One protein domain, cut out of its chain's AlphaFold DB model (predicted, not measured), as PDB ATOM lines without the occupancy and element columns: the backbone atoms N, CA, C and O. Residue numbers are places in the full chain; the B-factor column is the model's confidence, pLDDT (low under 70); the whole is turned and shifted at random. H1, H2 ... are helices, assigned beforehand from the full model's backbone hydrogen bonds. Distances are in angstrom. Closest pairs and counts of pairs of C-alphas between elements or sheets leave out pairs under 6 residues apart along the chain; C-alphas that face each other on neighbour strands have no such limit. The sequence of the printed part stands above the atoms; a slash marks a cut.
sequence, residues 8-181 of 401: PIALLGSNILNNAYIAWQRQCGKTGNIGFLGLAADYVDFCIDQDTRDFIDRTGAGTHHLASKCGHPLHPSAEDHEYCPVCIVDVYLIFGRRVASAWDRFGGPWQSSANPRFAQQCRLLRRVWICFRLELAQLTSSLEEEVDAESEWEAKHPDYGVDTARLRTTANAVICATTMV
ATOM      1  N   PRO A   8      21.233 -54.664  -6.602       92.69
ATOM      2  CA  PRO A   8      20.777 -56.032  -6.391       92.69
ATOM      3  C   PRO A   8      19.937 -56.158  -5.113       92.69
ATOM      4  O   PRO A   8      20.430 -55.904  -4.011       92.69
ATOM      5  N   ILE A   9      18.690 -56.624  -5.247       93.38
ATOM      6  CA  ILE A   9      17.738 -56.770  -4.131       93.38
ATOM      7  C   ILE A   9      18.255 -57.724  -3.044       93.38
ATOM      8  O   ILE A   9      17.951 -57.553  -1.864       93.38
ATOM      9  N   ALA A  10      19.108 -58.684  -3.421       93.44
ATOM     10  CA  ALA A  10      19.781 -59.603  -2.506       93.44
ATOM     11  C   ALA A  10      20.578 -58.893  -1.397       93.44
ATOM     12  O   ALA A  10      20.828 -59.484  -0.350       93.44
ATOM     13  N   LEU A  11      20.966 -57.626  -1.589       90.50
ATOM     14  CA  LEU A  11      21.635 -56.847  -0.546       90.50
ATOM     15  C   LEU A  11      20.674 -56.342   0.542       90.50
ATOM     16  O   LEU A  11      21.129 -56.088   1.654       90.50
ATOM     17  N   LEU A  12      19.368 -56.221   0.271       88.94
ATOM     18  CA  LEU A  12      18.396 -55.679   1.238       88.94
ATOM     19  C   LEU A  12      17.827 -56.711   2.200       88.94
ATOM     20  O   LEU A  12      17.231 -56.335   3.203       88.94
ATOM     21  N   GLY A  13      17.970 -58.006   1.928       87.62
ATOM     22  CA  GLY A  13      17.240 -58.994   2.713       87.62
ATOM     23  C   GLY A  13      17.671 -60.431   2.501       87.62
ATOM     24  O   GLY A  13      18.803 -60.715   2.126       87.62
ATOM     25  N   SER A  14      16.763 -61.341   2.837       90.62
ATOM     26  CA  SER A  14      16.970 -62.780   2.729       90.62
ATOM     27  C   SER A  14      16.843 -63.266   1.281       90.62
ATOM     28  O   SER A  14      16.270 -62.595   0.420       90.62
ATOM     29  N   ASN A  15      17.299 -64.495   1.028       92.12
ATOM     30  CA  ASN A  15      17.062 -65.173  -0.250       92.12
ATOM     31  C   ASN A  15      15.562 -65.294  -0.573       92.12
ATOM     32  O   ASN A  15      15.193 -65.269  -1.741       92.12
ATOM     33  N   ILE A  16      14.701 -65.374   0.451       92.38
ATOM     34  CA  ILE A  16      13.240 -65.412   0.289       92.38
ATOM     35  C   ILE A  16      12.748 -64.103  -0.334       92.38
ATOM     36  O   ILE A  16      12.067 -64.143  -1.356       92.38
ATOM     37  N   LEU A  17      13.159 -62.952   0.216       90.56
ATOM     38  CA  LEU A  17      12.816 -61.638  -0.336       90.56
ATOM     39  C   LEU A  17      13.304 -61.494  -1.780       90.56
ATOM     40  O   LEU A  17      12.555 -61.055  -2.646       90.56
ATOM     41  N   ASN A  18      14.554 -61.883  -2.039       93.38
ATOM     42  CA  ASN A  18      15.138 -61.811  -3.374       93.38
ATOM     43  C   ASN A  18      14.355 -62.658  -4.388       93.38
ATOM     44  O   ASN A  18      14.056 -62.189  -5.483       93.38
ATOM     45  N   ASN A  19      13.986 -63.885  -4.019       95.06
ATOM     46  CA  ASN A  19      13.234 -64.776  -4.897       95.06
ATOM     47  C   ASN A  19      11.803 -64.276  -5.135       95.06
ATOM     48  O   ASN A  19      11.336 -64.334  -6.270       95.06
ATOM     49  N   ALA A  20      11.141 -63.750  -4.099       93.94
ATOM     50  CA  ALA A  20       9.818 -63.144  -4.219       93.94
ATOM     51  C   ALA A  20       9.845 -61.928  -5.158       93.94
ATOM     52  O   ALA A  20       9.042 -61.851  -6.086       93.94
ATOM     53  N   TYR A  21      10.828 -61.039  -4.997       94.31
ATOM     54  CA  TYR A  21      11.000 -59.873  -5.864       94.31
ATOM     55  C   TYR A  21      11.277 -60.267  -7.323       94.31
ATOM     56  O   TYR A  21      10.673 -59.727  -8.245       94.31
ATOM     57  N   ILE A  22      12.137 -61.264  -7.554       95.38
ATOM     58  CA  ILE A  22      12.405 -61.803  -8.899       95.38
ATOM     59  C   ILE A  22      11.139 -62.393  -9.535       95.38
ATOM     60  O   ILE A  22      10.909 -62.208 -10.731       95.38
ATOM     61  N   ALA A  23      10.336 -63.128  -8.762       95.31
ATOM     62  CA  ALA A  23       9.084 -63.700  -9.244       95.31
ATOM     63  C   ALA A  23       8.086 -62.601  -9.632       95.31
ATOM     64  O   ALA A  23       7.532 -62.661 -10.727       95.31
ATOM     65  N   TRP A  24       7.942 -61.575  -8.793       95.31
ATOM     66  CA  TRP A  24       7.121 -60.400  -9.079       95.31
ATOM     67  C   TRP A  24       7.574 -59.677 -10.355       95.31
ATOM     68  O   TRP A  24       6.776 -59.497 -11.269       95.31
ATOM     69  N   GLN A  25       8.872 -59.387 -10.515       95.12
ATOM     70  CA  GLN A  25       9.386 -58.755 -11.740       95.12
ATOM     71  C   GLN A  25       9.034 -59.556 -13.004       95.12
ATOM     72  O   GLN A  25       8.692 -58.973 -14.032       95.12
ATOM     73  N   ARG A  26       9.090 -60.892 -12.929       95.50
ATOM     74  CA  ARG A  26       8.695 -61.773 -14.037       95.50
ATOM     75  C   ARG A  26       7.193 -61.726 -14.308       95.50
ATOM     76  O   ARG A  26       6.809 -61.735 -15.473       95.50
ATOM     77  N   GLN A  27       6.362 -61.666 -13.268       95.12
ATOM     78  CA  GLN A  27       4.908 -61.525 -13.400       95.12
ATOM     79  C   GLN A  27       4.531 -60.194 -14.061       95.12
ATOM     80  O   GLN A  27       3.676 -60.179 -14.940       95.12
ATOM     81  N   CYS A  28       5.247 -59.112 -13.746       92.00
ATOM     82  CA  CYS A  28       5.106 -57.812 -14.410       92.00
ATOM     83  C   CYS A  28       5.709 -57.768 -15.831       92.00
ATOM     84  O   CYS A  28       5.782 -56.699 -16.433       92.00
ATOM     85  N   GLY A  29       6.211 -58.887 -16.366       94.88
ATOM     86  CA  GLY A  29       6.792 -58.950 -17.709       94.88
ATOM     87  C   GLY A  29       8.168 -58.287 -17.856       94.88
ATOM     88  O   GLY A  29       8.614 -58.062 -18.983       94.88
ATOM     89  N   LYS A  30       8.881 -57.979 -16.760       91.69
ATOM     90  CA  LYS A  30      10.240 -57.415 -16.833       91.69
ATOM     91  C   LYS A  30      11.225 -58.492 -17.307       91.69
ATOM     92  O   LYS A  30      11.416 -59.519 -16.655       91.69
ATOM     93  N   THR A  31      11.880 -58.250 -18.443       88.62
ATOM     94  CA  THR A  31      12.830 -59.193 -19.070       88.62
ATOM     95  C   THR A  31      14.304 -58.839 -18.836       88.62
ATOM     96  O   THR A  31      15.168 -59.704 -18.970       88.62
ATOM     97  N   GLY A  32      14.612 -57.595 -18.446       88.25
ATOM     98  CA  GLY A  32      15.973 -57.107 -18.187       88.25
ATOM     99  C   GLY A  32      16.231 -56.788 -16.711       88.25
ATOM    100  O   GLY A  32      15.343 -56.309 -16.016       88.25
ATOM    101  N   ASN A  33      17.465 -57.026 -16.245       90.31
ATOM    102  CA  ASN A  33      17.942 -56.716 -14.882       90.31
ATOM    103  C   ASN A  33      17.097 -57.334 -13.752       90.31
ATOM    104  O   ASN A  33      16.892 -56.731 -12.701       90.31
ATOM    105  N   ILE A  34      16.635 -58.569 -13.961       94.44
ATOM    106  CA  ILE A  34      15.919 -59.349 -12.946       94.44
ATOM    107  C   ILE A  34      16.781 -59.489 -11.681       94.44
ATOM    108  O   ILE A  34      17.962 -59.832 -11.757       94.44
ATOM    109  N   GLY A  35      16.182 -59.243 -10.518       93.94
ATOM    110  CA  GLY A  35      16.856 -59.223  -9.220       93.94
ATOM    111  C   GLY A  35      17.526 -57.889  -8.896       93.94
ATOM    112  O   GLY A  35      18.202 -57.781  -7.872       93.94
ATOM    113  N   PHE A  36      17.340 -56.869  -9.734       93.75
ATOM    114  CA  PHE A  36      17.825 -55.525  -9.469       93.75
ATOM    115  C   PHE A  36      16.679 -54.516  -9.354       93.75
ATOM    116  O   PHE A  36      15.658 -54.607 -10.036       93.75
ATOM    117  N   LEU A  37      16.883 -53.549  -8.469       91.12
ATOM    118  CA  LEU A  37      16.084 -52.353  -8.259       91.12
ATOM    119  C   LEU A  37      16.633 -51.231  -9.135       91.12
ATOM    120  O   LEU A  37      17.838 -50.962  -9.084       91.12
ATOM    121  N   GLY A  38      15.772 -50.610  -9.941       85.50
ATOM    122  CA  GLY A  38      16.112 -49.390 -10.671       85.50
ATOM    123  C   GLY A  38      15.808 -48.142  -9.846       85.50
ATOM    124  O   GLY A  38      16.632 -47.231  -9.798       85.50
ATOM    125  N   LEU A  39      14.654 -48.136  -9.177       85.50
ATOM    126  CA  LEU A  39      14.142 -47.034  -8.356       85.50
ATOM    127  C   LEU A  39      13.610 -47.558  -7.016       85.50
ATOM    128  O   LEU A  39      13.354 -48.760  -6.885       85.50
ATOM    129  N   ALA A  40      13.439 -46.684  -6.019       83.56
ATOM    130  CA  ALA A  40      12.770 -47.100  -4.782       83.56
ATOM    131  C   ALA A  40      11.285 -47.398  -5.044       83.56
ATOM    132  O   ALA A  40      10.764 -48.359  -4.481       83.56
ATOM    133  N   ALA A  41      10.660 -46.675  -5.979       82.50
ATOM    134  CA  ALA A  41       9.310 -46.951  -6.476       82.50
ATOM    135  C   ALA A  41       9.093 -48.424  -6.892       82.50
ATOM    136  O   ALA A  41       8.118 -49.033  -6.471       82.50
ATOM    137  N   ASP A  42      10.050 -49.058  -7.592       87.25
ATOM    138  CA  ASP A  42       9.941 -50.484  -7.965       87.25
ATOM    139  C   ASP A  42       9.785 -51.398  -6.736       87.25
ATOM    140  O   ASP A  42       9.116 -52.432  -6.777       87.25
ATOM    141  N   TYR A  43      10.477 -51.059  -5.644       87.94
ATOM    142  CA  TYR A  43      10.374 -51.807  -4.399       87.94
ATOM    143  C   TYR A  43       9.047 -51.551  -3.695       87.94
ATOM    144  O   TYR A  43       8.516 -52.457  -3.044       87.94
ATOM    145  N   VAL A  44       8.549 -50.320  -3.802       83.81
ATOM    146  CA  VAL A  44       7.262 -49.930  -3.248       83.81
ATOM    147  C   VAL A  44       6.158 -50.743  -3.903       83.81
ATOM    148  O   VAL A  44       5.478 -51.467  -3.179       83.81
ATOM    149  N   ASP A  45       6.099 -50.758  -5.234       86.12
ATOM    150  CA  ASP A  45       5.143 -51.549  -6.019       86.12
ATOM    151  C   ASP A  45       5.194 -53.036  -5.649       86.12
ATOM    152  O   ASP A  45       4.169 -53.678  -5.434       86.12
ATOM    153  N   PHE A  46       6.401 -53.589  -5.487       90.75
ATOM    154  CA  PHE A  46       6.567 -54.970  -5.045       90.75
ATOM    155  C   PHE A  46       5.983 -55.232  -3.652       90.75
ATOM    156  O   PHE A  46       5.314 -56.244  -3.444       90.75
ATOM    157  N   CYS A  47       6.287 -54.382  -2.667       86.38
ATOM    158  CA  CYS A  47       5.795 -54.582  -1.300       86.38
ATOM    159  C   CYS A  47       4.282 -54.471  -1.247       86.38
ATOM    160  O   CYS A  47       3.627 -55.248  -0.563       86.38
ATOM    161  N   ILE A  48       3.773 -53.518  -2.001       81.44
ATOM    162  CA  ILE A  48       2.371 -53.264  -2.206       81.44
ATOM    163  C   ILE A  48       1.660 -54.501  -2.795       81.44
ATOM    164  O   ILE A  48       0.683 -54.971  -2.219       81.44
ATOM    165  N   ASP A  49       2.186 -55.086  -3.874       83.69
ATOM    166  CA  ASP A  49       1.591 -56.260  -4.527       83.69
ATOM    167  C   ASP A  49       1.706 -57.538  -3.683       83.69
ATOM    168  O   ASP A  49       0.939 -58.480  -3.868       83.69
ATOM    169  N   GLN A  50       2.686 -57.614  -2.781       82.06
ATOM    170  CA  GLN A  50       2.819 -58.728  -1.836       82.06
ATOM    171  C   GLN A  50       1.914 -58.570  -0.615       82.06
ATOM    172  O   GLN A  50       1.523 -59.572  -0.015       82.06
ATOM    173  N   ASP A  51       1.595 -57.334  -0.231       74.75
ATOM    174  CA  ASP A  51       0.731 -57.026   0.901       74.75
ATOM    175  C   ASP A  51      -0.740 -56.979   0.473       74.75
ATOM    176  O   ASP A  51      -1.486 -56.063   0.813       74.75
ATOM    177  N   THR A  52      -1.193 -58.021  -0.235       61.22
ATOM    178  CA  THR A  52      -2.622 -58.285  -0.473       61.22
ATOM    179  C   THR A  52      -3.303 -58.763   0.809       61.22
ATOM    180  O   THR A  52      -4.103 -59.700   0.773       61.22
ATOM    181  N   ARG A  53      -2.951 -58.203   1.972       58.22
ATOM    182  CA  ARG A  53      -3.725 -58.433   3.188       58.22
ATOM    183  C   ARG A  53      -5.183 -58.127   2.849       58.22
ATOM    184  O   ARG A  53      -5.478 -57.067   2.302       58.22
ATOM    185  N   ASP A  54      -6.057 -59.084   3.157       48.53
ATOM    186  CA  ASP A  54      -7.512 -59.016   3.011       48.53
ATOM    187  C   ASP A  54      -8.080 -57.920   3.933       48.53
ATOM    188  O   ASP A  54      -8.764 -58.189   4.918       48.53
ATOM    189  N   PHE A  55      -7.763 -56.654   3.657       50.69
ATOM    190  CA  PHE A  55      -8.092 -55.493   4.491       50.69
ATOM    191  C   PHE A  55      -9.571 -55.108   4.450       50.69
ATOM    192  O   PHE A  55      -9.962 -54.046   4.928       50.69
ATOM    193  N   ILE A  56     -10.422 -55.962   3.895       53.62
ATOM    194  CA  ILE A  56     -11.801 -55.614   3.626       53.62
ATOM    195  C   ILE A  56     -12.732 -56.480   4.469       53.62
ATOM    196  O   ILE A  56     -13.292 -57.466   3.994       53.62
ATOM    197  N   ASP A  57     -12.993 -56.022   5.693       52.69
ATOM    198  CA  ASP A  57     -14.342 -56.149   6.237       52.69
ATOM    199  C   ASP A  57     -15.157 -54.961   5.696       52.69
ATOM    200  O   ASP A  57     -15.163 -53.856   6.237       52.69
ATOM    201  N   ARG A  58     -15.783 -55.167   4.530       61.56
ATOM    202  CA  ARG A  58     -16.534 -54.161   3.741       61.56
ATOM    203  C   ARG A  58     -17.823 -53.692   4.435       61.56
ATOM    204  O   ARG A  58     -18.658 -53.042   3.811       61.56
ATOM    205  N   THR A  59     -18.039 -54.072   5.690       55.59
ATOM    206  CA  THR A  59     -19.339 -54.013   6.368       55.59
ATOM    207  C   THR A  59     -19.693 -52.641   6.947       55.59
ATOM    208  O   THR A  59     -20.791 -52.470   7.469       55.59
ATOM    209  N   GLY A  60     -18.843 -51.626   6.767       57.88
ATOM    210  CA  GLY A  60     -19.118 -50.236   7.139       57.88
ATOM    211  C   GLY A  60     -19.097 -49.277   5.949       57.88
ATOM    212  O   GLY A  60     -18.311 -48.335   5.957       57.88
ATOM    213  N   ALA A  61     -19.911 -49.524   4.917       52.31
ATOM    214  CA  ALA A  61     -20.025 -48.682   3.721       52.31
ATOM    215  C   ALA A  61     -20.649 -47.303   4.031       52.31
ATOM    216  O   ALA A  61     -21.803 -47.028   3.704       52.31
ATOM    217  N   GLY A  62     -19.885 -46.434   4.691       66.00
ATOM    218  CA  GLY A  62     -20.084 -44.991   4.603       66.00
ATOM    219  C   GLY A  62     -19.725 -44.489   3.201       66.00
ATOM    220  O   GLY A  62     -19.045 -45.175   2.441       66.00
ATOM    221  N   THR A  63     -20.162 -43.281   2.857       78.12
ATOM    222  CA  THR A  63     -19.961 -42.604   1.559       78.12
ATOM    223  C   THR A  63     -18.511 -42.173   1.285       78.12
ATOM    224  O   THR A  63     -18.285 -41.225   0.538       78.12
ATOM    225  N   HIS A  64     -17.523 -42.808   1.913       82.88
ATOM    226  CA  HIS A  64     -16.121 -42.435   1.761       82.88
ATOM    227  C   HIS A  64     -15.519 -43.086   0.517       82.88
ATOM    228  O   HIS A  64     -15.727 -44.274   0.262       82.88
ATOM    229  N   HIS A  65     -14.733 -42.308  -0.224       90.38
ATOM    230  CA  HIS A  65     -13.863 -42.832  -1.270       90.38
ATOM    231  C   HIS A  65     -12.811 -43.733  -0.614       90.38
ATOM    232  O   HIS A  65     -12.173 -43.339   0.361       90.38
ATOM    233  N   LEU A  66     -12.672 -44.968  -1.093       92.69
ATOM    234  CA  LEU A  66     -11.698 -45.927  -0.573       92.69
ATOM    235  C   LEU A  66     -10.601 -46.138  -1.612       92.69
ATOM    236  O   LEU A  66     -10.901 -46.320  -2.792       92.69
ATOM    237  N   ALA A  67      -9.348 -46.201  -1.166       92.38
ATOM    238  CA  ALA A  67      -8.236 -46.600  -2.022       92.38
ATOM    239  C   ALA A  67      -8.461 -48.023  -2.555       92.38
ATOM    240  O   ALA A  67      -8.760 -48.941  -1.780       92.38
ATOM    241  N   SER A  68      -8.317 -48.222  -3.866       90.12
ATOM    242  CA  SER A  68      -8.813 -49.440  -4.530       90.12
ATOM    243  C   SER A  68      -8.105 -50.726  -4.087       90.12
ATOM    244  O   SER A  68      -8.708 -51.802  -4.128       90.12
ATOM    245  N   LYS A  69      -6.853 -50.625  -3.627       86.25
ATOM    246  CA  LYS A  69      -6.031 -51.767  -3.212       86.25
ATOM    247  C   LYS A  69      -5.914 -51.898  -1.700       86.25
ATOM    248  O   LYS A  69      -6.165 -52.979  -1.179       86.25
ATOM    249  N   CYS A  70      -5.562 -50.827  -0.980       87.75
ATOM    250  CA  CYS A  70      -5.392 -50.914   0.477       87.75
ATOM    251  C   CYS A  70      -6.701 -50.762   1.269       87.75
ATOM    252  O   CYS A  70      -6.702 -50.995   2.474       87.75
ATOM    253  N   GLY A  71      -7.801 -50.340   0.631       89.25
ATOM    254  CA  GLY A  71      -9.123 -50.223   1.257       89.25
ATOM    255  C   GLY A  71      -9.250 -49.122   2.316       89.25
ATOM    256  O   GLY A  71     -10.295 -49.005   2.951       89.25
ATOM    257  N   HIS A  72      -8.208 -48.313   2.518       91.06
ATOM    258  CA  HIS A  72      -8.241 -47.211   3.472       91.06
ATOM    259  C   HIS A  72      -9.132 -46.073   2.957       91.06
ATOM    260  O   HIS A  72      -9.085 -45.771   1.760       91.06
ATOM    261  N   PRO A  73      -9.902 -45.416   3.844       93.12
ATOM    262  CA  PRO A  73     -10.696 -44.259   3.469       93.12
ATOM    263  C   PRO A  73      -9.787 -43.074   3.137       93.12
ATOM    264  O   PRO A  73      -8.904 -42.706   3.921       93.12
ATOM    265  N   LEU A  74     -10.016 -42.512   1.956       94.06
ATOM    266  CA  LEU A  74      -9.345 -41.341   1.416       94.06
ATOM    267  C   LEU A  74     -10.127 -40.076   1.758       94.06
ATOM    268  O   LEU A  74     -11.335 -40.115   2.020       94.06
ATOM    269  N   HIS A  75      -9.426 -38.945   1.740       94.69
ATOM    270  CA  HIS A  75     -10.075 -37.646   1.814       94.69
ATOM    271  C   HIS A  75     -10.987 -37.441   0.582       94.69
ATOM    272  O   HIS A  75     -10.622 -37.870  -0.511       94.69
ATOM    273  N   PRO A  76     -12.163 -36.797   0.706       94.31
ATOM    274  CA  PRO A  76     -13.084 -36.603  -0.420       94.31
ATOM    275  C   PRO A  76     -12.521 -35.790  -1.593       94.31
ATOM    276  O   PRO A  76     -13.055 -35.878  -2.696       94.31
ATOM    277  N   SER A  77     -11.491 -34.972  -1.358       94.25
ATOM    278  CA  SER A  77     -10.798 -34.229  -2.420       94.25
ATOM    279  C   SER A  77      -9.695 -35.028  -3.108       94.25
ATOM    280  O   SER A  77      -9.172 -34.556  -4.114       94.25
ATOM    281  N   ALA A  78      -9.298 -36.175  -2.549       93.44
ATOM    282  CA  ALA A  78      -8.237 -36.990  -3.119       93.44
ATOM    283  C   ALA A  78      -8.710 -37.619  -4.435       93.44
ATOM    284  O   ALA A  78      -9.880 -37.985  -4.579       93.44
ATOM    285  N   GLU A  79      -7.793 -37.761  -5.390       92.00
ATOM    286  CA  GLU A  79      -8.076 -38.501  -6.615       92.00
ATOM    287  C   GLU A  79      -8.255 -39.999  -6.308       92.00
ATOM    288  O   GLU A  79      -7.891 -40.499  -5.238       92.00
ATOM    289  N   ASP A  80      -8.831 -40.742  -7.256       89.94
ATOM    290  CA  ASP A  80      -8.961 -42.194  -7.136       89.94
ATOM    291  C   ASP A  80      -7.566 -42.848  -7.194       89.94
ATOM    292  O   ASP A  80      -7.059 -43.213  -8.257       89.94
ATOM    293  N   HIS A  81      -6.933 -43.005  -6.031       89.75
ATOM    294  CA  HIS A  81      -5.636 -43.658  -5.894       89.75
ATOM    295  C   HIS A  81      -5.776 -45.158  -5.618       89.75
ATOM    296  O   HIS A  81      -6.676 -45.629  -4.911       89.75
ATOM    297  N   GLU A  82      -4.819 -45.936  -6.125       90.38
ATOM    298  CA  GLU A  82      -4.729 -47.356  -5.788       90.38
ATOM    299  C   GLU A  82      -4.410 -47.574  -4.302       90.38
ATOM    300  O   GLU A  82      -4.994 -48.446  -3.652       90.38
ATOM    301  N   TYR A  83      -3.546 -46.731  -3.741       91.44
ATOM    302  CA  TYR A  83      -3.105 -46.772  -2.348       91.44
ATOM    303  C   TYR A  83      -3.314 -45.414  -1.703       91.44
ATOM    304  O   TYR A  83      -3.162 -44.389  -2.361       91.44
ATOM    305  N   CYS A  84      -3.617 -45.393  -0.406       94.25
ATOM    306  CA  CYS A  84      -3.654 -44.125   0.306       94.25
ATOM    307  C   CYS A  84      -2.236 -43.551   0.484       94.25
ATOM    308  O   CYS A  84      -1.282 -44.327   0.641       94.25
ATOM    309  N   PRO A  85      -2.094 -42.215   0.534       95.62
ATOM    310  CA  PRO A  85      -0.806 -41.544   0.709       95.62
ATOM    311  C   PRO A  85       0.016 -42.077   1.888       95.62
ATOM    312  O   PRO A  85       1.224 -42.285   1.775       95.62
ATOM    313  N   VAL A  86      -0.646 -42.389   3.008       94.44
ATOM    314  CA  VAL A  86       0.018 -42.929   4.205       94.44
ATOM    315  C   VAL A  86       0.652 -44.295   3.933       94.44
ATOM    316  O   VAL A  86       1.797 -44.517   4.312       94.44
ATOM    317  N   CYS A  87      -0.048 -45.195   3.233       92.56
ATOM    318  CA  CYS A  87       0.516 -46.494   2.864       92.56
ATOM    319  C   CYS A  87       1.719 -46.344   1.931       92.56
ATOM    320  O   CYS A  87       2.706 -47.055   2.104       92.56
ATOM    321  N   ILE A  88       1.666 -45.415   0.971       93.25
ATOM    322  CA  ILE A  88       2.796 -45.153   0.070       93.25
ATOM    323  C   ILE A  88       4.018 -44.717   0.891       93.25
ATOM    324  O   ILE A  88       5.082 -45.334   0.790       93.25
ATOM    325  N   VAL A  89       3.856 -43.720   1.768       94.56
ATOM    326  CA  VAL A  89       4.925 -43.242   2.662       94.56
ATOM    327  C   VAL A  89       5.454 -44.362   3.560       94.56
ATOM    328  O   VAL A  89       6.670 -44.537   3.663       94.56
ATOM    329  N   ASP A  90       4.580 -45.168   4.161       92.00
ATOM    330  CA  ASP A  90       4.973 -46.291   5.018       92.00
ATOM    331  C   ASP A  90       5.873 -47.287   4.281       92.00
ATOM    332  O   ASP A  90       6.877 -47.751   4.833       92.00
ATOM    333  N   VAL A  91       5.566 -47.599   3.020       90.06
ATOM    334  CA  VAL A  91       6.389 -48.515   2.225       90.06
ATOM    335  C   VAL A  91       7.746 -47.897   1.884       90.06
ATOM    336  O   VAL A  91       8.766 -48.587   2.007       90.06
ATOM    337  N   TYR A  92       7.803 -46.600   1.560       92.88
ATOM    338  CA  TYR A  92       9.075 -45.877   1.435       92.88
ATOM    339  C   TYR A  92       9.887 -45.983   2.738       92.88
ATOM    340  O   TYR A  92      11.057 -46.373   2.719       92.88
ATOM    341  N   LEU A  93       9.281 -45.728   3.895       91.44
ATOM    342  CA  LEU A  93       9.966 -45.822   5.187       91.44
ATOM    343  C   LEU A  93      10.445 -47.252   5.494       91.44
ATOM    344  O   LEU A  93      11.562 -47.438   5.989       91.44
ATOM    345  N   ILE A  94       9.657 -48.282   5.162       88.81
ATOM    346  CA  ILE A  94      10.070 -49.693   5.263       88.81
ATOM    347  C   ILE A  94      11.293 -49.962   4.382       88.81
ATOM    348  O   ILE A  94      12.239 -50.610   4.840       88.81
ATOM    349  N   PHE A  95      11.302 -49.468   3.143       89.94
ATOM    350  CA  PHE A  95      12.450 -49.598   2.248       89.94
ATOM    351  C   PHE A  95      13.694 -48.930   2.831       89.94
ATOM    352  O   PHE A  95      14.741 -49.575   2.930       89.94
ATOM    353  N   GLY A  96      13.563 -47.690   3.305       91.50
ATOM    354  CA  GLY A  96      14.630 -46.963   3.989       91.50
ATOM    355  C   GLY A  96      15.219 -47.769   5.145       91.50
ATOM    356  O   GLY A  96      16.428 -48.007   5.180       91.50
ATOM    357  N   ARG A  97      14.373 -48.305   6.034       90.38
ATOM    358  CA  ARG A  97      14.812 -49.166   7.148       90.38
ATOM    359  C   ARG A  97      15.569 -50.409   6.678       90.38
ATOM    360  O   ARG A  97      16.557 -50.789   7.305       90.38
ATOM    361  N   ARG A  98      15.156 -51.037   5.571       90.12
ATOM    362  CA  ARG A  98      15.864 -52.200   5.002       90.12
ATOM    363  C   ARG A  98      17.218 -51.822   4.414       90.12
ATOM    364  O   ARG A  98      18.173 -52.577   4.588       90.12
ATOM    365  N   VAL A  99      17.324 -50.669   3.755       91.19
ATOM    366  CA  VAL A  99      18.606 -50.153   3.251       91.19
ATOM    367  C   VAL A  99      19.546 -49.836   4.412       91.19
ATOM    368  O   VAL A  99      20.700 -50.256   4.362       91.19
ATOM    369  N   ALA A 100      19.058 -49.177   5.469       90.25
ATOM    370  CA  ALA A 100      19.831 -48.914   6.686       90.25
ATOM    371  C   ALA A 100      20.309 -50.222   7.334       90.25
ATOM    372  O   ALA A 100      21.509 -50.438   7.454       90.25
ATOM    373  N   SER A 101      19.393 -51.166   7.583       89.56
ATOM    374  CA  SER A 101      19.725 -52.484   8.147       89.56
ATOM    375  C   SER A 101      20.737 -53.247   7.287       89.56
ATOM    376  O   SER A 101      21.622 -53.941   7.787       89.56
ATOM    377  N   ALA A 102      20.618 -53.150   5.959       90.50
ATOM    378  CA  ALA A 102      21.605 -53.712   5.054       90.50
ATOM    379  C   ALA A 102      22.964 -53.045   5.256       90.50
ATOM    380  O   ALA A 102      23.946 -53.760   5.409       90.50
ATOM    381  N   TRP A 103      23.010 -51.716   5.306       89.81
ATOM    382  CA  TRP A 103      24.222 -50.937   5.532       89.81
ATOM    383  C   TRP A 103      24.893 -51.251   6.872       89.81
ATOM    384  O   TRP A 103      26.109 -51.443   6.899       89.81
ATOM    385  N   ASP A 104      24.126 -51.430   7.942       87.69
ATOM    386  CA  ASP A 104      24.646 -51.775   9.271       87.69
ATOM    387  C   ASP A 104      25.311 -53.157   9.291       87.69
ATOM    388  O   ASP A 104      26.373 -53.337   9.891       87.69
ATOM    389  N   ARG A 105      24.792 -54.129   8.525       86.81
ATOM    390  CA  ARG A 105      25.470 -55.429   8.320       86.81
ATOM    391  C   ARG A 105      26.828 -55.288   7.627       86.81
ATOM    392  O   ARG A 105      27.676 -56.171   7.765       86.81
ATOM    393  N   PHE A 106      27.039 -54.185   6.910       86.00
ATOM    394  CA  PHE A 106      28.323 -53.784   6.339       86.00
ATOM    395  C   PHE A 106      29.045 -52.728   7.202       86.00
ATOM    396  O   PHE A 106      29.842 -51.950   6.684       86.00
ATOM    397  N   GLY A 107      28.787 -52.700   8.513       84.12
ATOM    398  CA  GLY A 107      29.468 -51.828   9.475       84.12
ATOM    399  C   GLY A 107      29.122 -50.345   9.349       84.12
ATOM    400  O   GLY A 107      29.854 -49.498   9.857       84.12
ATOM    401  N   GLY A 108      28.023 -50.028   8.665       84.38
ATOM    402  CA  GLY A 108      27.494 -48.675   8.570       84.38
ATOM    403  C   GLY A 108      28.237 -47.762   7.581       84.38
ATOM    404  O   GLY A 108      29.075 -48.198   6.782       84.38
ATOM    405  N   PRO A 109      27.904 -46.461   7.575       76.31
ATOM    406  CA  PRO A 109      28.413 -45.497   6.595       76.31
ATOM    407  C   PRO A 109      29.893 -45.134   6.769       76.31
ATOM    408  O   PRO A 109      30.516 -44.665   5.813       76.31
ATOM    409  N   TRP A 110      30.462 -45.372   7.951       76.56
ATOM    410  CA  TRP A 110      31.798 -44.902   8.329       76.56
ATOM    411  C   TRP A 110      32.902 -45.943   8.126       76.56
ATOM    412  O   TRP A 110      34.088 -45.602   8.119       76.56
ATOM    413  N   GLN A 111      32.553 -47.218   7.933       74.38
ATOM    414  CA  GLN A 111      33.555 -48.277   7.923       74.38
ATOM    415  C   GLN A 111      34.352 -48.297   6.611       74.38
ATOM    416  O   GLN A 111      33.896 -48.741   5.553       74.38
ATOM    417  N   SER A 112      35.606 -47.851   6.689       71.75
ATOM    418  CA  SER A 112      36.578 -48.012   5.608       71.75
ATOM    419  C   SER A 112      37.048 -49.464   5.555       71.75
ATOM    420  O   SER A 112      38.064 -49.834   6.141       71.75
ATOM    421  N   SER A 113      36.305 -50.321   4.857       76.81
ATOM    422  CA  SER A 113      36.731 -51.706   4.675       76.81
ATOM    423  C   SER A 113      37.948 -51.792   3.755       76.81
ATOM    424  O   SER A 113      37.934 -51.306   2.622       76.81
ATOM    425  N   ALA A 114      38.991 -52.487   4.212       82.56
ATOM    426  CA  ALA A 114      40.124 -52.860   3.367       82.56
ATOM    427  C   ALA A 114      39.720 -53.851   2.254       82.56
ATOM    428  O   ALA A 114      40.469 -54.034   1.292       82.56
ATOM    429  N   ASN A 115      38.551 -54.498   2.364       87.69
ATOM    430  CA  ASN A 115      38.061 -55.436   1.364       87.69
ATOM    431  C   ASN A 115      37.390 -54.681   0.195       87.69
ATOM    432  O   ASN A 115      36.348 -54.048   0.386       87.69
ATOM    433  N   PRO A 116      37.915 -54.780  -1.043       86.88
ATOM    434  CA  PRO A 116      37.379 -54.039  -2.185       86.88
ATOM    435  C   PRO A 116      35.941 -54.431  -2.556       86.88
ATOM    436  O   PRO A 116      35.196 -53.576  -3.039       86.88
ATOM    437  N   ARG A 117      35.526 -55.687  -2.315       85.69
ATOM    438  CA  ARG A 117      34.141 -56.131  -2.560       85.69
ATOM    439  C   ARG A 117      33.168 -55.458  -1.597       85.69
ATOM    440  O   ARG A 117      32.131 -54.957  -2.018       85.69
ATOM    441  N   PHE A 118      33.553 -55.380  -0.331       86.62
ATOM    442  CA  PHE A 118      32.764 -54.724   0.703       86.62
ATOM    443  C   PHE A 118      32.662 -53.218   0.442       86.62
ATOM    444  O   PHE A 118      31.571 -52.666   0.400       86.62
ATOM    445  N   ALA A 119      33.781 -52.568   0.107       84.62
ATOM    446  CA  ALA A 119      33.784 -51.160  -0.287       84.62
ATOM    447  C   ALA A 119      32.897 -50.884  -1.519       84.62
ATOM    448  O   ALA A 119      32.323 -49.804  -1.659       84.62
ATOM    449  N   GLN A 120      32.772 -51.837  -2.449       87.75
ATOM    450  CA  GLN A 120      31.819 -51.733  -3.554       87.75
ATOM    451  C   GLN A 120      30.366 -51.827  -3.070       87.75
ATOM    452  O   GLN A 120      29.566 -50.983  -3.464       87.75
ATOM    453  N   GLN A 121      30.038 -52.781  -2.198       88.88
ATOM    454  CA  GLN A 121      28.695 -52.927  -1.620       88.88
ATOM    455  C   GLN A 121      28.283 -51.701  -0.792       88.88
ATOM    456  O   GLN A 121      27.199 -51.171  -1.015       88.88
ATOM    457  N   CYS A 122      29.166 -51.166   0.056       88.69
ATOM    458  CA  CYS A 122      28.914 -49.928   0.804       88.69
ATOM    459  C   CYS A 122      28.655 -48.738  -0.132       88.69
ATOM    460  O   CYS A 122      27.754 -47.942   0.110       88.69
ATOM    461  N   ARG A 123      29.405 -48.618  -1.240       87.69
ATOM    462  CA  ARG A 123      29.157 -47.568  -2.247       87.69
ATOM    463  C   ARG A 123      27.805 -47.731  -2.934       87.69
ATOM    464  O   ARG A 123      27.171 -46.724  -3.232       87.69
ATOM    465  N   LEU A 124      27.375 -48.965  -3.196       88.75
ATOM    466  CA  LEU A 124      26.059 -49.245  -3.773       88.75
ATOM    467  C   LEU A 124      24.936 -48.907  -2.788       88.75
ATOM    468  O   LEU A 124      24.018 -48.187  -3.159       88.75
ATOM    469  N   LEU A 125      25.046 -49.345  -1.532       89.81
ATOM    470  CA  LEU A 125      24.075 -49.034  -0.478       89.81
ATOM    471  C   LEU A 125      23.967 -47.532  -0.231       89.81
ATOM    472  O   LEU A 125      22.863 -47.001  -0.192       89.81
ATOM    473  N   ARG A 126      25.102 -46.828  -0.189       89.00
ATOM    474  CA  ARG A 126      25.124 -45.366  -0.093       89.00
ATOM    475  C   ARG A 126      24.384 -44.697  -1.245       89.00
ATOM    476  O   ARG A 126      23.660 -43.735  -1.021       89.00
ATOM    477  N   ARG A 127      24.571 -45.181  -2.476       87.50
ATOM    478  CA  ARG A 127      23.857 -44.645  -3.643       87.50
ATOM    479  C   ARG A 127      22.356 -44.876  -3.528       87.50
ATOM    480  O   ARG A 127      21.613 -43.923  -3.701       87.50
ATOM    481  N   VAL A 128      21.929 -46.091  -3.184       87.94
ATOM    482  CA  VAL A 128      20.503 -46.401  -2.992       87.94
ATOM    483  C   VAL A 128      19.892 -45.558  -1.897       87.94
ATOM    484  O   VAL A 128      18.820 -45.009  -2.099       87.94
ATOM    485  N   TRP A 129      20.581 -45.410  -0.769       89.50
ATOM    486  CA  TRP A 129      20.126 -44.559   0.318       89.50
ATOM    487  C   TRP A 129      19.907 -43.113  -0.139       89.50
ATOM    488  O   TRP A 129      18.873 -42.525   0.158       89.50
ATOM    489  N   ILE A 130      20.854 -42.548  -0.896       88.44
ATOM    490  CA  ILE A 130      20.730 -41.191  -1.445       88.44
ATOM    491  C   ILE A 130      19.547 -41.102  -2.418       88.44
ATOM    492  O   ILE A 130      18.749 -40.178  -2.298       88.44
ATOM    493  N   CYS A 131      19.416 -42.051  -3.350       87.00
ATOM    494  CA  CYS A 131      18.300 -42.090  -4.301       87.00
ATOM    495  C   CYS A 131      16.952 -42.189  -3.580       87.00
ATOM    496  O   CYS A 131      16.067 -41.385  -3.838       87.00
ATOM    497  N   PHE A 132      16.835 -43.101  -2.616       90.56
ATOM    498  CA  PHE A 132      15.657 -43.253  -1.770       90.56
ATOM    499  C   PHE A 132      15.285 -41.952  -1.056       90.56
ATOM    500  O   PHE A 132      14.134 -41.534  -1.098       90.56
ATOM    501  N   ARG A 133      16.253 -41.299  -0.404       90.31
ATOM    502  CA  ARG A 133      16.008 -40.046   0.323       90.31
ATOM    503  C   ARG A 133      15.536 -38.939  -0.614       90.31
ATOM    504  O   ARG A 133      14.684 -38.155  -0.215       90.31
ATOM    505  N   LEU A 134      16.074 -38.891  -1.833       90.25
ATOM    506  CA  LEU A 134      15.643 -37.941  -2.852       90.25
ATOM    507  C   LEU A 134      14.211 -38.231  -3.323       90.25
ATOM    508  O   LEU A 134      13.411 -37.306  -3.372       90.25
ATOM    509  N   GLU A 135      13.879 -39.492  -3.612       91.94
ATOM    510  CA  GLU A 135      12.519 -39.889  -4.008       91.94
ATOM    511  C   GLU A 135      11.503 -39.624  -2.885       91.94
ATOM    512  O   GLU A 135      10.441 -39.072  -3.144       91.94
ATOM    513  N   LEU A 136      11.841 -39.934  -1.629       93.06
ATOM    514  CA  LEU A 136      10.970 -39.642  -0.488       93.06
ATOM    515  C   LEU A 136      10.777 -38.131  -0.288       93.06
ATOM    516  O   LEU A 136       9.678 -37.702   0.040       93.06
ATOM    517  N   ALA A 137      11.816 -37.318  -0.499       93.19
ATOM    518  CA  ALA A 137      11.690 -35.862  -0.435       93.19
ATOM    519  C   ALA A 137      10.787 -35.318  -1.556       93.19
ATOM    520  O   ALA A 137       9.957 -34.453  -1.299       93.19
ATOM    521  N   GLN A 138      10.908 -35.855  -2.774       94.25
ATOM    522  CA  GLN A 138      10.028 -35.508  -3.895       94.25
ATOM    523  C   GLN A 138       8.575 -35.907  -3.621       94.25
ATOM    524  O   GLN A 138       7.683 -35.092  -3.826       94.25
ATOM    525  N   LEU A 139       8.349 -37.121  -3.108       94.56
ATOM    526  CA  LEU A 139       7.025 -37.572  -2.687       94.56
ATOM    527  C   LEU A 139       6.454 -36.643  -1.612       94.56
ATOM    528  O   LEU A 139       5.339 -36.171  -1.760       94.56
ATOM    529  N   THR A 140       7.228 -36.333  -0.567       96.00
ATOM    530  CA  THR A 140       6.776 -35.452   0.526       96.00
ATOM    531  C   THR A 140       6.378 -34.073  -0.001       96.00
ATOM    532  O   THR A 140       5.316 -33.592   0.360       96.00
ATOM    533  N   SER A 141       7.164 -33.490  -0.912       95.88
ATOM    534  CA  SER A 141       6.837 -32.206  -1.545       95.88
ATOM    535  C   SER A 141       5.540 -32.260  -2.360       95.88
ATOM    536  O   SER A 141       4.766 -31.316  -2.313       95.88
ATOM    537  N   SER A 142       5.288 -33.352  -3.092       96.06
ATOM    538  CA  SER A 142       4.019 -33.542  -3.818       96.06
ATOM    539  C   SER A 142       2.837 -33.668  -2.856       96.06
ATOM    540  O   SER A 142       1.772 -33.119  -3.106       96.06
ATOM    541  N   LEU A 143       3.032 -34.379  -1.744       96.25
ATOM    542  CA  LEU A 143       2.007 -34.536  -0.720       96.25
ATOM    543  C   LEU A 143       1.712 -33.203  -0.019       96.25
ATOM    544  O   LEU A 143       0.560 -32.919   0.258       96.25
ATOM    545  N   GLU A 144       2.707 -32.353   0.232       96.31
ATOM    546  CA  GLU A 144       2.487 -31.011   0.796       96.31
ATOM    547  C   GLU A 144       1.565 -30.151  -0.089       96.31
ATOM    548  O   GLU A 144       0.657 -29.510   0.435       96.31
ATOM    549  N   GLU A 145       1.712 -30.204  -1.417       96.38
ATOM    550  CA  GLU A 145       0.797 -29.521  -2.352       96.38
ATOM    551  C   GLU A 145      -0.641 -30.072  -2.260       96.38
ATOM    552  O   GLU A 145      -1.617 -29.321  -2.316       96.38
ATOM    553  N   GLU A 146      -0.790 -31.385  -2.076       96.25
ATOM    554  CA  GLU A 146      -2.093 -32.016  -1.847       96.25
ATOM    555  C   GLU A 146      -2.700 -31.642  -0.485       96.25
ATOM    556  O   GLU A 146      -3.917 -31.496  -0.400       96.25
ATOM    557  N   VAL A 147      -1.896 -31.434   0.568       96.44
ATOM    558  CA  VAL A 147      -2.385 -30.942   1.874       96.44
ATOM    559  C   VAL A 147      -3.031 -29.567   1.735       96.44
ATOM    560  O   VAL A 147      -4.091 -29.318   2.319       96.44
ATOM    561  N   ASP A 148      -2.424 -28.678   0.951       96.50
ATOM    562  CA  ASP A 148      -2.992 -27.358   0.679       96.50
ATOM    563  C   ASP A 148      -4.332 -27.490  -0.066       96.50
ATOM    564  O   ASP A 148      -5.313 -26.825   0.281       96.50
ATOM    565  N   ALA A 149      -4.420 -28.415  -1.028       95.94
ATOM    566  CA  ALA A 149      -5.659 -28.707  -1.746       95.94
ATOM    567  C   ALA A 149      -6.754 -29.329  -0.850       95.94
ATOM    568  O   ALA A 149      -7.919 -28.933  -0.964       95.94
ATOM    569  N   GLU A 150      -6.406 -30.261   0.049       95.69
ATOM    570  CA  GLU A 150      -7.318 -30.811   1.070       95.69
ATOM    571  C   GLU A 150      -7.858 -29.675   1.954       95.69
ATOM    572  O   GLU A 150      -9.073 -29.528   2.106       95.69
ATOM    573  N   SER A 151      -6.972 -28.799   2.436       95.00
ATOM    574  CA  SER A 151      -7.318 -27.663   3.300       95.00
ATOM    575  C   SER A 151      -8.253 -26.663   2.607       95.00
ATOM    576  O   SER A 151      -9.238 -26.198   3.189       95.00
ATOM    577  N   GLU A 152      -7.995 -26.337   1.336       96.62
ATOM    578  CA  GLU A 152      -8.893 -25.498   0.537       96.62
ATOM    579  C   GLU A 152     -10.267 -26.136   0.325       96.62
ATOM    580  O   GLU A 152     -11.285 -25.434   0.259       96.62
ATOM    581  N   TRP A 153     -10.301 -27.455   0.148       95.88
ATOM    582  CA  TRP A 153     -11.539 -28.190  -0.042       95.88
ATOM    583  C   TRP A 153     -12.378 -28.179   1.236       95.88
ATOM    584  O   TRP A 153     -13.566 -27.859   1.161       95.88
ATOM    585  N   GLU A 154     -11.769 -28.432   2.397       94.62
ATOM    586  CA  GLU A 154     -12.431 -28.376   3.708       94.62
ATOM    587  C   GLU A 154     -13.008 -26.981   3.984       94.62
ATOM    588  O   GLU A 154     -14.165 -26.849   4.390       94.62
ATOM    589  N   ALA A 155     -12.260 -25.921   3.658       95.69
ATOM    590  CA  ALA A 155     -12.728 -24.540   3.802       95.69
ATOM    591  C   ALA A 155     -13.973 -24.228   2.946       95.69
ATOM    592  O   ALA A 155     -14.813 -23.415   3.340       95.69
ATOM    593  N   LYS A 156     -14.109 -24.868   1.776       97.12
ATOM    594  CA  LYS A 156     -15.268 -24.721   0.874       97.12
ATOM    595  C   LYS A 156     -16.459 -25.600   1.284       97.12
ATOM    596  O   LYS A 156     -17.568 -25.343   0.817       97.12
ATOM    597  N   HIS A 157     -16.260 -26.597   2.151       95.25
ATOM    598  CA  HIS A 157     -17.277 -27.585   2.533       95.25
ATOM    599  C   HIS A 157     -17.403 -27.755   4.062       95.25
ATOM    600  O   HIS A 157     -17.307 -28.877   4.559       95.25
ATOM    601  N   PRO A 158     -17.689 -26.682   4.830       95.00
ATOM    602  CA  PRO A 158     -17.739 -26.746   6.296       95.00
ATOM    603  C   PRO A 158     -18.844 -27.669   6.841       95.00
ATOM    604  O   PRO A 158     -18.724 -28.190   7.946       95.00
ATOM    605  N   ASP A 159     -19.910 -27.892   6.065       94.50
ATOM    606  CA  ASP A 159     -21.027 -28.768   6.445       94.50
ATOM    607  C   ASP A 159     -20.718 -30.258   6.225       94.50
ATOM    608  O   ASP A 159     -21.467 -31.134   6.672       94.50
ATOM    609  N   TYR A 160     -19.624 -30.568   5.526       89.00
ATOM    610  CA  TYR A 160     -19.188 -31.934   5.282       89.00
ATOM    611  C   TYR A 160     -18.462 -32.423   6.544       89.00
ATOM    612  O   TYR A 160     -17.240 -32.408   6.633       89.00
ATOM    613  N   GLY A 161     -19.245 -32.776   7.570       79.31
ATOM    614  CA  GLY A 161     -18.788 -33.196   8.899       79.31
ATOM    615  C   GLY A 161     -18.083 -34.551   8.890       79.31
ATOM    616  O   GLY A 161     -18.590 -35.525   9.451       79.31
ATOM    617  N   VAL A 162     -16.936 -34.633   8.219       76.38
ATOM    618  CA  VAL A 162     -16.130 -35.849   8.170       76.38
ATOM    619  C   VAL A 162     -15.465 -36.063   9.509       76.38
ATOM    620  O   VAL A 162     -14.834 -35.167  10.062       76.38
ATOM    621  N   ASP A 163     -15.557 -37.294   9.997       83.31
ATOM    622  CA  ASP A 163     -14.685 -37.780  11.055       83.31
ATOM    623  C   ASP A 163     -13.250 -37.898  10.508       83.31
ATOM    624  O   ASP A 163     -12.813 -38.960  10.049       83.31
ATOM    625  N   THR A 164     -12.524 -36.776  10.504       79.56
ATOM    626  CA  THR A 164     -11.147 -36.667   9.993       79.56
ATOM    627  C   THR A 164     -10.180 -37.591  10.727       79.56
ATOM    628  O   THR A 164      -9.175 -38.003  10.151       79.56
ATOM    629  N   ALA A 165     -10.505 -38.020  11.952       81.56
ATOM    630  CA  ALA A 165      -9.666 -38.918  12.740       81.56
ATOM    631  C   ALA A 165      -9.502 -40.311  12.108       81.56
ATOM    632  O   ALA A 165      -8.523 -41.004  12.388       81.56
ATOM    633  N   ARG A 166     -10.448 -40.742  11.262       82.25
ATOM    634  CA  ARG A 166     -10.395 -42.050  10.582       82.25
ATOM    635  C   ARG A 166      -9.841 -41.983   9.166       82.25
ATOM    636  O   ARG A 166      -9.514 -43.030   8.606       82.25
ATOM    637  N   LEU A 167      -9.745 -40.790   8.586       87.38
ATOM    638  CA  LEU A 167      -9.245 -40.619   7.230       87.38
ATOM    639  C   LEU A 167      -7.724 -40.767   7.183       87.38
ATOM    640  O   LEU A 167      -6.981 -40.220   8.002       87.38
ATOM    641  N   ARG A 168      -7.232 -41.478   6.168       88.81
ATOM    642  CA  ARG A 168      -5.806 -41.485   5.824       88.81
ATOM    643  C   ARG A 168      -5.521 -40.306   4.891       88.81
ATOM    644  O   ARG A 168      -5.256 -40.518   3.713       88.81
ATOM    645  N   THR A 169      -5.633 -39.096   5.437       92.56
ATOM    646  CA  THR A 169      -5.399 -37.830   4.723       92.56
ATOM    647  C   THR A 169      -3.957 -37.698   4.251       92.56
ATOM    648  O   THR A 169      -3.042 -38.335   4.800       92.56
ATOM    649  N   THR A 170      -3.738 -36.836   3.264       95.50
ATOM    650  CA  THR A 170      -2.388 -36.510   2.814       95.50
ATOM    651  C   THR A 170      -1.591 -35.797   3.914       95.50
ATOM    652  O   THR A 170      -0.406 -36.092   4.101       95.50
ATOM    653  N   ALA A 171      -2.246 -34.996   4.761       95.00
ATOM    654  CA  ALA A 171      -1.601 -34.381   5.928       95.00
ATOM    655  C   ALA A 171      -0.975 -35.424   6.872       95.00
ATOM    656  O   ALA A 171       0.175 -35.286   7.300       95.00
ATOM    657  N   ASN A 172      -1.685 -36.526   7.130       94.75
ATOM    658  CA  ASN A 172      -1.156 -37.630   7.930       94.75
ATOM    659  C   ASN A 172       0.072 -38.278   7.272       94.75
ATOM    660  O   ASN A 172       1.003 -38.684   7.972       94.75
ATOM    661  N   ALA A 173       0.103 -38.364   5.941       95.56
ATOM    662  CA  ALA A 173       1.231 -38.923   5.205       95.56
ATOM    663  C   ALA A 173       2.476 -38.024   5.288       95.56
ATOM    664  O   ALA A 173       3.566 -38.537   5.546       95.56
ATOM    665  N   VAL A 174       2.319 -36.699   5.176       95.69
ATOM    666  CA  VAL A 174       3.411 -35.725   5.376       95.69
ATOM    667  C   VAL A 174       3.958 -35.802   6.801       95.69
ATOM    668  O   VAL A 174       5.174 -35.873   6.995       95.69
ATOM    669  N   ILE A 175       3.086 -35.876   7.815       93.50
ATOM    670  CA  ILE A 175       3.507 -36.059   9.214       93.50
ATOM    671  C   ILE A 175       4.304 -37.361   9.364       93.50
ATOM    672  O   ILE A 175       5.375 -37.362   9.972       93.50
ATOM    673  N   CYS A 176       3.841 -38.469   8.781       92.69
ATOM    674  CA  CYS A 176       4.578 -39.736   8.814       92.69
ATOM    675  C   CYS A 176       5.951 -39.611   8.132       92.69
ATOM    676  O   CYS A 176       6.960 -40.027   8.703       92.69
ATOM    677  N   ALA A 177       6.016 -39.002   6.947       93.88
ATOM    678  CA  ALA A 177       7.255 -38.841   6.189       93.88
ATOM    679  C   ALA A 177       8.277 -37.962   6.926       93.88
ATOM    680  O   ALA A 177       9.463 -38.282   6.957       93.88
ATOM    681  N   THR A 178       7.832 -36.878   7.555       90.44
ATOM    682  CA  THR A 178       8.713 -35.922   8.245       90.44
ATOM    683  C   THR A 178       9.180 -36.432   9.606       90.44
ATOM    684  O   THR A 178      10.359 -36.306   9.935       90.44
ATOM    685  N   THR A 179       8.302 -37.072  10.382       85.62
ATOM    686  CA  THR A 179       8.625 -37.534  11.745       85.62
ATOM    687  C   THR A 179       9.380 -38.863  11.782       85.62
ATOM    688  O   THR A 179      10.159 -39.110  12.706       85.62
ATOM    689  N   MET A 180       9.180 -39.739  10.791       76.81
ATOM    690  CA  MET A 180       9.771 -41.084  10.797       76.81
ATOM    691  C   MET A 180      11.068 -41.206  10.008       76.81
ATOM    692  O   MET A 180      11.732 -42.246  10.090       76.81
ATOM    693  N   VAL A 181      11.493 -40.163   9.292       69.56
ATOM    694  CA  VAL A 181      12.856 -40.118   8.760       69.56
ATOM    695  C   VAL A 181      13.812 -39.719   9.880       69.56
ATOM    696  O   VAL A 181      14.389 -38.634   9.904       69.56
TER     697      VAL A 181
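AT A GLANCE: This is residues 8 to 181 of the 401 residues of an uncharacterized protein of Epicoccum nigrum (UniProt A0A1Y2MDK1). One very long helix, H4, makes the long axis, and the shorter H3 and H5 run against it in an up-and-down bundle of three, each helix running against the one before it in the chain. H2 packs crosswise on H3 and H4, H1 lies beyond H2, and a long loop, residues 51 to 84, joins H2 to H3. The printed part has 174 residues with five named helices, H1 to H5 in chain order, and no named strand: all helix. It is only just loose, close to compact, with a radius of gyration of the C-alphas of 18.9 A, and spans 66 by 33 by 24 A.

HOW THE PARTS SIT: H4, residues 116 to 156, touches H3, residues 85 to 105, at a shallow tilt of 18 degrees, opposite ways; their closest C-alphas, of Trp 103 and Leu 125, are 6.3 A apart. H5, residues 170 to 180, touches H4 at residues 136 to 150 alone, opposite ways at a shallow tilt of 34 degrees, only just short of steep; the closest C-alphas, of Val 147 and Ala 171, are 5.4 A apart. H3 and H4 form a helical hairpin, as do H4 and H5. H5 touches H3 at residues 85 to 93 alone, the same way at a shallow tilt of 16 degrees, closest at C-alphas 86 and 173, 4.3 A. H2, residues 40 to 50, touches H3 at residues 88 to 95 alone, closest at C-alphas 44 and 91, 5.7 A. H1, residues 15 to 27, is close to H2 but not clearly touching, with C-alphas 21 and 46 at 6.7 A, and is apart from H3, H4 and H5. In H1 to H5 every O i to N i+4 pair is within hydrogen-bond range.

IN THESE COORDINATES: H4 measures 60.3 A from C-alpha 116 at (37.379, -54.039, -2.185) to C-alpha 156 at (-15.268, -24.721, 0.874), and H3 30.7 A. H1 begins at C-alpha 15, (17.062, -65.173, -0.250).

THE WHOLE: The farthest C-alphas, of Ala 114 and Asp 159, are 65.8 A apart. The printed part has no cut. The links H1 to H2, H2 to H3 and H4 to H5 are long. Residues 52 to 62 and 181 have pLDDT under 70.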